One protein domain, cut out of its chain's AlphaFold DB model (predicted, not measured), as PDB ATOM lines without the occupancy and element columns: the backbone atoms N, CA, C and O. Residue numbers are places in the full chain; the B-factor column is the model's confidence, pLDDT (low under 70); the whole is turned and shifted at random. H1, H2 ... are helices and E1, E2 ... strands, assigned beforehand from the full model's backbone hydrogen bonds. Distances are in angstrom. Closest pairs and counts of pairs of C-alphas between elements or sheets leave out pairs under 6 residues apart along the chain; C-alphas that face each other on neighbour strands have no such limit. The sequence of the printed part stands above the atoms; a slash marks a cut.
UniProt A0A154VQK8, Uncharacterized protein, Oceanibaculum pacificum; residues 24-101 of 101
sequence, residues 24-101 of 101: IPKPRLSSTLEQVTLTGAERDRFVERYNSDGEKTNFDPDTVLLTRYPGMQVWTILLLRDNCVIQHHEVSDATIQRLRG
ATOM      1  N   ILE A  24      14.064  68.964-140.247       64.38
ATOM      2  CA  ILE A  24      14.039  70.111-139.331       64.38
ATOM      3  C   ILE A  24      13.312  69.682-138.050       64.38
ATOM      4  O   ILE A  24      12.141  69.321-138.113       64.38
ATOM      5  N   PRO A  25      13.938  69.705-136.865       60.53
ATOM      6  CA  PRO A  25      13.257  69.328-135.628       60.53
ATOM      7  C   PRO A  25      11.980  70.157-135.411       60.53
ATOM      8  O   PRO A  25      12.039  71.384-135.488       60.53
ATOM      9  N   LYS A  26      10.851  69.516-135.065       56.03
ATOM     10  CA  LYS A  26       9.567  70.198-134.771       56.03
ATOM     11  C   LYS A  26       9.690  71.413-133.824       56.03
ATOM     12  O   LYS A  26       9.110  72.444-134.150       56.03
ATOM     13  N   PRO A  27      10.474  71.375-132.721       53.66
ATOM     14  CA  PRO A  27      10.613  72.532-131.830       53.66
ATOM     15  C   PRO A  27      11.364  73.723-132.447       53.66
ATOM     16  O   PRO A  27      11.405  74.790-131.844       53.66
ATOM     17  N   ARG A  28      11.988  73.552-133.623       50.94
ATOM     18  CA  ARG A  28      12.665  74.620-134.373       50.94
ATOM     19  C   ARG A  28      11.805  75.248-135.466       50.94
ATOM     20  O   ARG A  28      12.263  76.215-136.070       50.94
ATOM     21  N   LEU A  29      10.589  74.752-135.714       58.66
ATOM     22  CA  LEU A  29       9.602  75.533-136.454       58.66
ATOM     23  C   LEU A  29       9.223  76.710-135.565       58.66
ATOM     24  O   LEU A  29       8.439  76.571-134.629       58.66
ATOM     25  N   SER A  30       9.900  77.836-135.775       56.19
ATOM     26  CA  SER A  30       9.762  78.983-134.895       56.19
ATOM     27  C   SER A  30       8.326  79.499-134.927       56.19
ATOM     28  O   SER A  30       7.614  79.389-135.929       56.19
ATOM     29  N   SER A  31       7.925  80.160-133.844       56.41
ATOM     30  CA  SER A  31       6.682  80.936-133.760       56.41
ATOM     31  C   SER A  31       6.605  82.087-134.776       56.41
ATOM     32  O   SER A  31       5.630  82.827-134.792       56.41
ATOM     33  N   THR A  32       7.647  82.272-135.588       66.44
ATOM     34  CA  THR A  32       7.737  83.283-136.639       66.44
ATOM     35  C   THR A  32       7.175  82.799-137.973       66.44
ATOM     36  O   THR A  32       7.032  83.618-138.868       66.44
ATOM     37  N   LEU A  33       6.884  81.504-138.141       72.69
ATOM     38  CA  LEU A  33       6.290  80.970-139.369       72.69
ATOM     39  C   LEU A  33       4.776  81.192-139.388       72.69
ATOM     40  O   LEU A  33       4.070  80.798-138.459       72.69
ATOM     41  N   GLU A  34       4.268  81.754-140.482       76.50
ATOM     42  CA  GLU A  34       2.836  81.743-140.768       76.50
ATOM     43  C   GLU A  34       2.450  80.332-141.200       76.50
ATOM     44  O   GLU A  34       2.990  79.809-142.175       76.50
ATOM     45  N   GLN A  35       1.528  79.709-140.468       76.25
ATOM     46  CA  GLN A  35       1.035  78.369-140.768       76.25
ATOM     47  C   GLN A  35      -0.432  78.443-141.168       76.25
ATOM     48  O   GLN A  35      -1.237  79.083-140.490       76.25
ATOM     49  N   VAL A  36      -0.792  77.755-142.247       73.94
ATOM     50  CA  VAL A  36      -2.191  77.594-142.642       73.94
ATOM     51  C   VAL A  36      -2.622  76.183-142.293       73.94
ATOM     52  O   VAL A  36      -2.097  75.204-142.822       73.94
ATOM     53  N   THR A  37      -3.598  76.081-141.393       70.50
ATOM     54  CA  THR A  37      -4.242  74.802-141.092       70.50
ATOM     55  C   THR A  37      -5.298  74.535-142.156       70.50
ATOM     56  O   THR A  37      -6.284  75.263-142.244       70.50
ATOM     57  N   LEU A  38      -5.088  73.499-142.964       72.81
ATOM     58  CA  LEU A  38      -6.111  72.969-143.861       72.81
ATOM     59  C   LEU A  38      -7.052  72.054-143.067       72.81
ATOM     60  O   LEU A  38      -6.584  71.225-142.270       72.81
ATOM     61  N   THR A  39      -8.362  72.168-143.299       79.50
ATOM     62  CA  THR A  39      -9.331  71.158-142.836       79.50
ATOM     63  C   THR A  39      -9.022  69.800-143.477       79.50
ATOM     64  O   THR A  39      -8.359  69.755-144.510       79.50
ATOM     65  N   GLY A  40      -9.499  68.689-142.899       78.56
ATOM     66  CA  GLY A  40      -9.230  67.343-143.440       78.56
ATOM     67  C   GLY A  40      -9.556  67.234-144.935       78.56
ATOM     68  O   GLY A  40      -8.679  66.954-145.740       78.56
ATOM     69  N   ALA A  41     -10.764  67.645-145.333       80.50
ATOM     70  CA  ALA A  41     -11.194  67.614-146.732       80.50
ATOM     71  C   ALA A  41     -10.448  68.598-147.662       80.50
ATOM     72  O   ALA A  41     -10.357  68.366-148.866       80.50
ATOM     73  N   GLU A  42      -9.952  69.736-147.164       77.31
ATOM     74  CA  GLU A  42      -9.078  70.621-147.956       77.31
ATOM     75  C   GLU A  42      -7.691  70.011-148.140       77.31
ATOM     76  O   GLU A  42      -7.087  70.160-149.199       77.31
ATOM     77  N   ARG A  43      -7.201  69.312-147.120       77.62
ATOM     78  CA  ARG A  43      -5.890  68.677-147.117       77.62
ATOM     79  C   ARG A  43      -5.841  67.452-148.019       77.62
ATOM     80  O   ARG A  43      -4.905  67.333-148.799       77.62
ATOM     81  N   ASP A  44      -6.875  66.617-147.977       80.56
ATOM     82  CA  ASP A  44      -7.011  65.456-148.858       80.56
ATOM     83  C   ASP A  44      -7.010  65.892-150.326       80.56
ATOM     84  O   ASP A  44      -6.230  65.386-151.128       80.56
ATOM     85  N   ARG A  45      -7.801  66.922-150.661       79.19
ATOM     86  CA  ARG A  45      -7.837  67.504-152.014       79.19
ATOM     87  C   ARG A  45      -6.515  68.155-152.410       79.19
ATOM     88  O   ARG A  45      -6.111  68.054-153.565       79.19
ATOM     89  N   PHE A  46      -5.842  68.828-151.476       78.69
ATOM     90  CA  PHE A  46      -4.523  69.413-151.711       78.69
ATOM     91  C   PHE A  46      -3.506  68.332-152.087       78.69
ATOM     92  O   PHE A  46      -2.813  68.465-153.094       78.69
ATOM     93  N   VAL A  47      -3.449  67.252-151.305       78.06
ATOM     94  CA  VAL A  47      -2.537  66.127-151.527       78.06
ATOM     95  C   VAL A  47      -2.871  65.376-152.803       78.06
ATOM     96  O   VAL A  47      -1.967  65.086-153.579       78.06
ATOM     97  N   GLU A  48      -4.148  65.100-153.060       78.94
ATOM     98  CA  GLU A  48      -4.591  64.450-154.293       78.94
ATOM     99  C   GLU A  48      -4.139  65.243-155.524       78.94
ATOM    100  O   GLU A  48      -3.494  64.693-156.417       78.94
ATOM    101  N   ARG A  49      -4.405  66.555-155.545       77.06
ATOM    102  CA  ARG A  49      -4.022  67.426-156.662       77.06
ATOM    103  C   ARG A  49      -2.514  67.532-156.814       77.06
ATOM    104  O   ARG A  49      -2.023  67.427-157.933       77.06
ATOM    105  N   TYR A  50      -1.785  67.689-155.711       75.62
ATOM    106  CA  TYR A  50      -0.329  67.747-155.744       75.62
ATOM    107  C   TYR A  50       0.270  66.439-156.283       75.62
ATOM    108  O   TYR A  50       1.094  66.469-157.194       75.62
ATOM    109  N   ASN A  51      -0.187  65.285-155.785       73.25
ATOM    110  CA  ASN A  51       0.259  63.971-156.256       73.25
ATOM    111  C   ASN A  51      -0.109  63.740-157.737       73.25
ATOM    112  O   ASN A  51       0.608  63.042-158.454       73.25
ATOM    113  N   SER A  52      -1.217  64.323-158.214       70.25
ATOM    114  CA  SER A  52      -1.653  64.221-159.614       70.25
ATOM    115  C   SER A  52      -0.861  65.100-160.591       70.25
ATOM    116  O   SER A  52      -0.833  64.789-161.781       70.25
ATOM    117  N   ASP A  53      -0.179  66.149-160.111       67.94
ATOM    118  CA  ASP A  53       0.585  67.103-160.941       67.94
ATOM    119  C   ASP A  53       1.939  66.525-161.420       67.94
ATOM    120  O   ASP A  53       2.760  67.216-162.020       67.94
ATOM    121  N   GLY A  54       2.183  65.228-161.186       55.94
ATOM    122  CA  GLY A  54       3.367  64.499-161.659       55.94
ATOM    123  C   GLY A  54       4.607  64.649-160.773       55.94
ATOM    124  O   GLY A  54       5.663  64.090-161.086       55.94
ATOM    125  N   GLU A  55       4.485  65.358-159.653       57.06
ATOM    126  CA  GLU A  55       5.497  65.408-158.604       57.06
ATOM    127  C   GLU A  55       5.639  64.015-157.961       57.06
ATOM    128  O   GLU A  55       4.680  63.422-157.474       57.06
ATOM    129  N   LYS A  56       6.857  63.456-157.969       54.22
ATOM    130  CA  LYS A  56       7.156  62.061-157.570       54.22
ATOM    131  C   LYS A  56       6.992  61.760-156.078       54.22
ATOM    132  O   LYS A  56       7.330  60.657-155.638       54.22
ATOM    133  N   THR A  57       6.515  62.712-155.294       59.34
ATOM    134  CA  THR A  57       6.394  62.548-153.854       59.34
ATOM    135  C   THR A  57       4.939  62.338-153.505       59.34
ATOM    136  O   THR A  57       4.140  63.258-153.585       59.34
ATOM    137  N   ASN A  58       4.606  61.117-153.095       63.41
ATOM    138  CA  ASN A  58       3.302  60.832-152.517       63.41
ATOM    139  C   ASN A  58       3.271  61.381-151.091       63.41
ATOM    140  O   ASN A  58       3.977  60.869-150.216       63.41
ATOM    141  N   PHE A  59       2.465  62.412-150.859       69.38
ATOM    142  CA  PHE A  59       2.231  62.915-149.509       69.38
ATOM    143  C   PHE A  59       1.132  62.128-148.816       69.38
ATOM    144  O   PHE A  59       0.142  61.746-149.435       69.38
ATOM    145  N   ASP A  60       1.311  61.927-147.516       69.38
ATOM    146  CA  ASP A  60       0.227  61.541-146.625       69.38
ATOM    147  C   ASP A  60      -0.477  62.829-146.170       69.38
ATOM    148  O   ASP A  60       0.204  63.702-145.611       69.38
ATOM    149  N   PRO A  61      -1.795  62.987-146.404       66.88
ATOM    150  CA  PRO A  61      -2.536  64.164-145.967       66.88
ATOM    151  C   PRO A  61      -2.328  64.451-144.485       66.88
ATOM    152  O   PRO A  61      -2.082  65.602-144.139       66.88
ATOM    153  N   ASP A  62      -2.261  63.461-143.599       70.00
ATOM    154  CA  ASP A  62      -2.098  63.717-142.162       70.00
ATOM    155  C   ASP A  62      -0.737  64.318-141.778       70.00
ATOM    156  O   ASP A  62      -0.557  64.824-140.666       70.00
ATOM    157  N   THR A  63       0.209  64.350-142.716       72.19
ATOM    158  CA  THR A  63       1.563  64.870-142.505       72.19
ATOM    159  C   THR A  63       1.812  66.243-143.124       72.19
ATOM    160  O   THR A  63       2.868  66.824-142.880       72.19
ATOM    161  N   VAL A  64       0.875  66.792-143.903       76.31
ATOM    162  CA  VAL A  64       1.107  68.029-144.664       76.31
ATOM    163  C   VAL A  64       0.826  69.276-143.832       76.31
ATOM    164  O   VAL A  64      -0.289  69.499-143.357       76.31
ATOM    165  N   LEU A  65       1.833  70.145-143.745       76.75
ATOM    166  CA  LEU A  65       1.710  71.514-143.259       76.75
ATOM    167  C   LEU A  65       2.123  72.511-144.340       76.75
ATOM    168  O   LEU A  65       3.153  72.352-144.994       76.75
ATOM    169  N   LEU A  66       1.341  73.580-144.474       80.44
ATOM    170  CA  LEU A  66       1.677  74.723-145.313       80.44
ATOM    171  C   LEU A  66       2.190  75.851-144.438       80.44
ATOM    172  O   LEU A  66       1.472  76.343-143.563       80.44
ATOM    173  N   THR A  67       3.428  76.265-144.685       80.56
ATOM    174  CA  THR A  67       4.060  77.340-143.918       80.56
ATOM    175  C   THR A  67       4.746  78.342-144.825       80.56
ATOM    176  O   THR A  67       5.124  78.004-145.941       80.56
ATOM    177  N   ARG A  68       4.930  79.571-144.356       80.81
ATOM    178  CA  ARG A  68       5.806  80.553-145.000       80.81
ATOM    179  C   ARG A  68       6.431  81.473-143.962       80.81
ATOM    180  O   ARG A  68       5.876  81.668-142.879       80.81
ATOM    181  N   TYR A  69       7.566  82.072-144.302       74.94
ATOM    182  CA  TYR A  69       8.099  83.178-143.511       74.94
ATOM    183  C   TYR A  69       7.344  84.478-143.845       74.94
ATOM    184  O   TYR A  69       7.040  84.717-145.017       74.94
ATOM    185  N   PRO A  70       7.059  85.338-142.855       72.69
ATOM    186  CA  PRO A  70       6.438  86.636-143.082       72.69
ATOM    187  C   PRO A  70       7.224  87.459-144.107       72.69
ATOM    188  O   PRO A  70       8.448  87.566-144.026       72.69
ATOM    189  N   GLY A  71       6.519  88.041-145.077       74.25
ATOM    190  CA  GLY A  71       7.124  88.836-146.151       74.25
ATOM    191  C   GLY A  71       7.684  88.030-147.330       74.25
ATOM    192  O   GLY A  71       8.086  88.635-148.322       74.25
ATOM    193  N   MET A  72       7.671  86.695-147.272       74.94
ATOM    194  CA  MET A  72       7.998  85.833-148.413       74.94
ATOM    195  C   MET A  72       6.739  85.522-149.234       74.94
ATOM    196  O   MET A  72       5.677  85.245-148.680       74.94
ATOM    197  N   GLN A  73       6.876  85.512-150.563       71.50
ATOM    198  CA  GLN A  73       5.805  85.129-151.508       71.50
ATOM    199  C   GLN A  73       5.808  83.629-151.850       71.50
ATOM    200  O   GLN A  73       5.150  83.177-152.789       71.50
ATOM    201  N   VAL A  74       6.611  82.858-151.121       76.06
ATOM    202  CA  VAL A  74       6.825  81.433-151.352       76.06
ATOM    203  C   VAL A  74       6.363  80.680-150.117       76.06
ATOM    204  O   VAL A  74       6.742  81.013-148.992       76.06
ATOM    205  N   TRP A  75       5.534  79.673-150.344       79.69
ATOM    206  CA  TRP A  75       5.107  78.722-149.335       79.69
ATOM    207  C   TRP A  75       6.010  77.509-149.361       79.69
ATOM    208  O   TRP A  75       6.486  77.087-150.406       79.69
ATOM    209  N   THR A  76       6.195  76.901-148.208       77.19
ATOM    210  CA  THR A  76       6.923  75.659-148.051       77.19
ATOM    211  C   THR A  76       5.963  74.587-147.571       77.19
ATOM    212  O   THR A  76       5.324  74.726-146.521       77.19
ATOM    213  N   ILE A  77       5.886  73.503-148.341       75.56
ATOM    214  CA  ILE A  77       5.221  72.270-147.940       75.56
ATOM    215  C   ILE A  77       6.177  71.517-147.022       75.56
ATOM    216  O   ILE A  77       7.293  71.132-147.394       75.56
ATOM    217  N   LEU A  78       5.720  71.354-145.794       72.81
ATOM    218  CA  LEU A  78       6.437  70.749-144.696       72.81
ATOM    219  C   LEU A  78       5.791  69.405-144.359       72.81
ATOM    220  O   LEU A  78       4.579  69.337-144.166       72.81
ATOM    221  N   LEU A  79       6.599  68.347-144.265       70.50
ATOM    222  CA  LEU A  79       6.119  67.002-143.941       70.50
ATOM    223  C   LEU A  79       6.418  66.649-142.504       70.50
ATOM    224  O   LEU A  79       7.576  66.483-142.130       70.50
ATOM    225  N   LEU A  80       5.381  66.477-141.704       66.62
ATOM    226  CA  LEU A  80       5.501  65.979-140.349       66.62
ATOM    227  C   LEU A  80       5.845  64.487-140.368       66.62
ATOM    228  O   LEU A  80       5.014  63.648-140.689       66.62
ATOM    229  N   ARG A  81       7.055  64.142-139.940       63.03
ATOM    230  CA  ARG A  81       7.388  62.800-139.456       63.03
ATOM    231  C   ARG A  81       7.609  62.840-137.953       63.03
ATOM    232  O   ARG A  81       7.932  63.892-137.408       63.03
ATOM    233  N   ASP A  82       7.395  61.709-137.287       67.25
ATOM    234  CA  ASP A  82       7.499  61.461-135.838       67.25
ATOM    235  C   ASP A  82       8.040  62.639-135.007       67.25
ATOM    236  O   ASP A  82       7.270  63.325-134.333       67.25
ATOM    237  N   ASN A  83       9.334  62.963-135.146       62.62
ATOM    238  CA  ASN A  83      10.011  64.032-134.399       62.62
ATOM    239  C   ASN A  83      10.603  65.166-135.258       62.62
ATOM    240  O   ASN A  83      11.252  66.070-134.722       62.62
ATOM    241  N   CYS A  84      10.394  65.162-136.575       62.00
ATOM    242  CA  CYS A  84      10.917  66.213-137.441       62.00
ATOM    243  C   CYS A  84      10.057  66.498-138.657       62.00
ATOM    244  O   CYS A  84       9.201  65.723-139.063       62.00
ATOM    245  N   VAL A  85      10.307  67.657-139.228       67.75
ATOM    246  CA  VAL A  85       9.604  68.183-140.368       67.75
ATOM    247  C   VAL A  85      10.543  68.163-141.549       67.75
ATOM    248  O   VAL A  85      11.609  68.772-141.513       67.75
ATOM    249  N   ILE A  86      10.187  67.414-142.576       66.25
ATOM    250  CA  ILE A  86      10.979  67.332-143.790       66.25
ATOM    251  C   ILE A  86      10.502  68.461-144.697       66.25
ATOM    252  O   ILE A  86       9.356  68.456-145.148       66.25
ATOM    253  N   GLN A  87      11.367  69.450-144.924       65.69
ATOM    254  CA  GLN A  87      11.117  70.480-145.927       65.69
ATOM    255  C   GLN A  87      11.165  69.818-147.293       65.69
ATOM    256  O   GLN A  87      12.185  69.228-147.654       65.69
ATOM    257  N   HIS A  88      10.047  69.864-148.009       64.38
ATOM    258  CA  HIS A  88       9.919  69.068-149.213       64.38
ATOM    259  C   HIS A  88       9.807  69.906-150.479       64.38
ATOM    260  O   HIS A  88      10.463  69.575-151.464       64.38
ATOM    261  N   HIS A  89       9.039  70.996-150.465       70.94
ATOM    262  CA  HIS A  89       8.868  71.771-151.687       70.94
ATOM    263  C   HIS A  89       8.471  73.220-151.432       70.94
ATOM    264  O   HIS A  89       7.620  73.504-150.586       70.94
ATOM    265  N   GLU A  90       9.094  74.129-152.174       74.94
ATOM    266  CA  GLU A  90       8.700  75.529-152.245       74.94
ATOM    267  C   GLU A  90       7.676  75.710-153.367       74.94
ATOM    268  O   GLU A  90       7.924  75.360-154.516       74.94
ATOM    269  N   VAL A  91       6.513  76.258-153.037       75.31
ATOM    270  CA  VAL A  91       5.406  76.500-153.962       75.31
ATOM    271  C   VAL A  91       5.011  77.970-153.940       75.31
ATOM    272  O   VAL A  91       4.987  78.620-152.897       75.31
ATOM    273  N   SER A  92       4.692  78.516-155.110       78.06
ATOM    274  CA  SER A  92       4.272  79.915-155.237       78.06
ATOM    275  C   SER A  92       2.876  80.161-154.648       78.06
ATOM    276  O   SER A  92       2.053  79.243-154.578       78.06
ATOM    277  N   ASP A  93       2.562  81.418-154.318       78.62
ATOM    278  CA  ASP A  93       1.200  81.845-153.951       78.62
ATOM    279  C   ASP A  93       0.147  81.410-154.990       78.62
ATOM    280  O   ASP A  93      -0.932  80.939-154.627       78.62
ATOM    281  N   ALA A  94       0.465  81.506-156.288       78.06
ATOM    282  CA  ALA A  94      -0.440  81.103-157.366       78.06
ATOM    283  C   ALA A  94      -0.708  79.588-157.358       78.06
ATOM    284  O   ALA A  94      -1.841  79.152-157.574       78.06
ATOM    285  N   THR A  95       0.321  78.786-157.072       76.62
ATOM    286  CA  THR A  95       0.194  77.332-156.909       76.62
ATOM    287  C   THR A  95      -0.692  77.007-155.706       76.62
ATOM    288  O   THR A  95      -1.620  76.215-155.839       76.62
ATOM    289  N   ILE A  96      -0.494  77.668-154.560       76.75
ATOM    290  CA  ILE A  96      -1.336  77.471-153.368       76.75
ATOM    291  C   ILE A  96      -2.794  77.845-153.626       76.75
ATOM    292  O   ILE A  96      -3.688  77.086-153.255       76.75
ATOM    293  N   GLN A  97      -3.062  78.982-154.269       77.56
ATOM    294  CA  GLN A  97      -4.434  79.383-154.588       77.56
ATOM    295  C   GLN A  97      -5.121  78.368-155.506       77.56
ATOM    296  O   GLN A  97      -6.266  77.997-155.250       77.56
ATOM    297  N   ARG A  98      -4.408  77.859-156.520       76.00
ATOM    298  CA  ARG A  98      -4.908  76.796-157.404       76.00
ATOM    299  C   ARG A  98      -5.182  75.500-156.644       76.00
ATOM    300  O   ARG A  98      -6.207  74.872-156.869       76.00
ATOM    301  N   LEU A  99      -4.288  75.103-155.739       69.00
ATOM    302  CA  LEU A  99      -4.450  73.877-154.958       69.00
ATOM    303  C   LEU A  99      -5.600  73.979-153.940       69.00
ATOM    304  O   LEU A  99      -6.212  72.956-153.641       69.00
ATOM    305  N   ARG A 100      -5.941  75.189-153.466       68.56
ATOM    306  CA  ARG A 100      -7.054  75.438-152.526       68.56
ATOM    307  C   ARG A 100      -8.449  75.528-153.163       68.56
ATOM    308  O   ARG A 100      -9.412  75.238-152.459       68.56
ATOM    309  N   GLY A 101      -8.572  75.979-154.415       61.81
ATOM    310  CA  GLY A 101      -9.869  76.208-155.090       61.81
ATOM    311  C   GLY A 101     -10.440  74.963-155.744       61.81
ATOM    312  O   GLY A 101     -11.565  74.542-155.424       61.81
TER     313      GLY A 101
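Overview. This is residues 24 to 101 of the 101 residues of an uncharacterized protein of Oceanibaculum pacificum (UniProt A0A154VQK8). A strongly twisted four-stranded sheet has two helices, H1 and H2, to one side, packed together at a steep tilt. Residues 24 to 25 pair with E4. The printed part has 78 residues, with E1, H1, E2, E3, E4 and H2 in turn; the class is mixed, and the sheet E1 E2 E3 E4 is antiparallel. It is compact, radius of gyration of the C-alphas 12.0 A, spanning 31 by 29 by 23 A.

Along the chain. E1, residues 34 to 36, begins with C-alpha 34 at (2.836, 81.743, -140.768). H1 is residues 40 to 52, 18.1 A; E2 64 to 68; E3 74 to 81, 22.1 A; E4 84 to 92, 23.4 A. H2, residues 93 to 100, ends with C-alpha 100 at (-7.054, 75.438, -152.526).

Arrangement. Within hydrogen-bond range are N 34 and O 68 of E1 and E2, 2.9 A. E2, E3 and E4 form a meander, each strand the antiparallel neighbour of the one before, with N 76 and O 67 at 2.7 A and N 75 and O 91 at 2.8 A. E4 bends by 51 degrees at residue 88. H1 and H2 touch, closest C-alphas Phe 46 and Leu 99, 5.5 A, opposite ways at a steep tilt of 65 degrees. H1 only grazes the sheet; H2 is on it, over none of its strands. Every O i to N i+4 pair of H1 and H2 is within hydrogen-bond range.

Size, cuts and confidence. The printed part has no cut. The link from H1 to E2, 11 residues, is long. Residues 24 to 32, 53 to 61, 80 to 88 and 99 to 101 have pLDDT under 70.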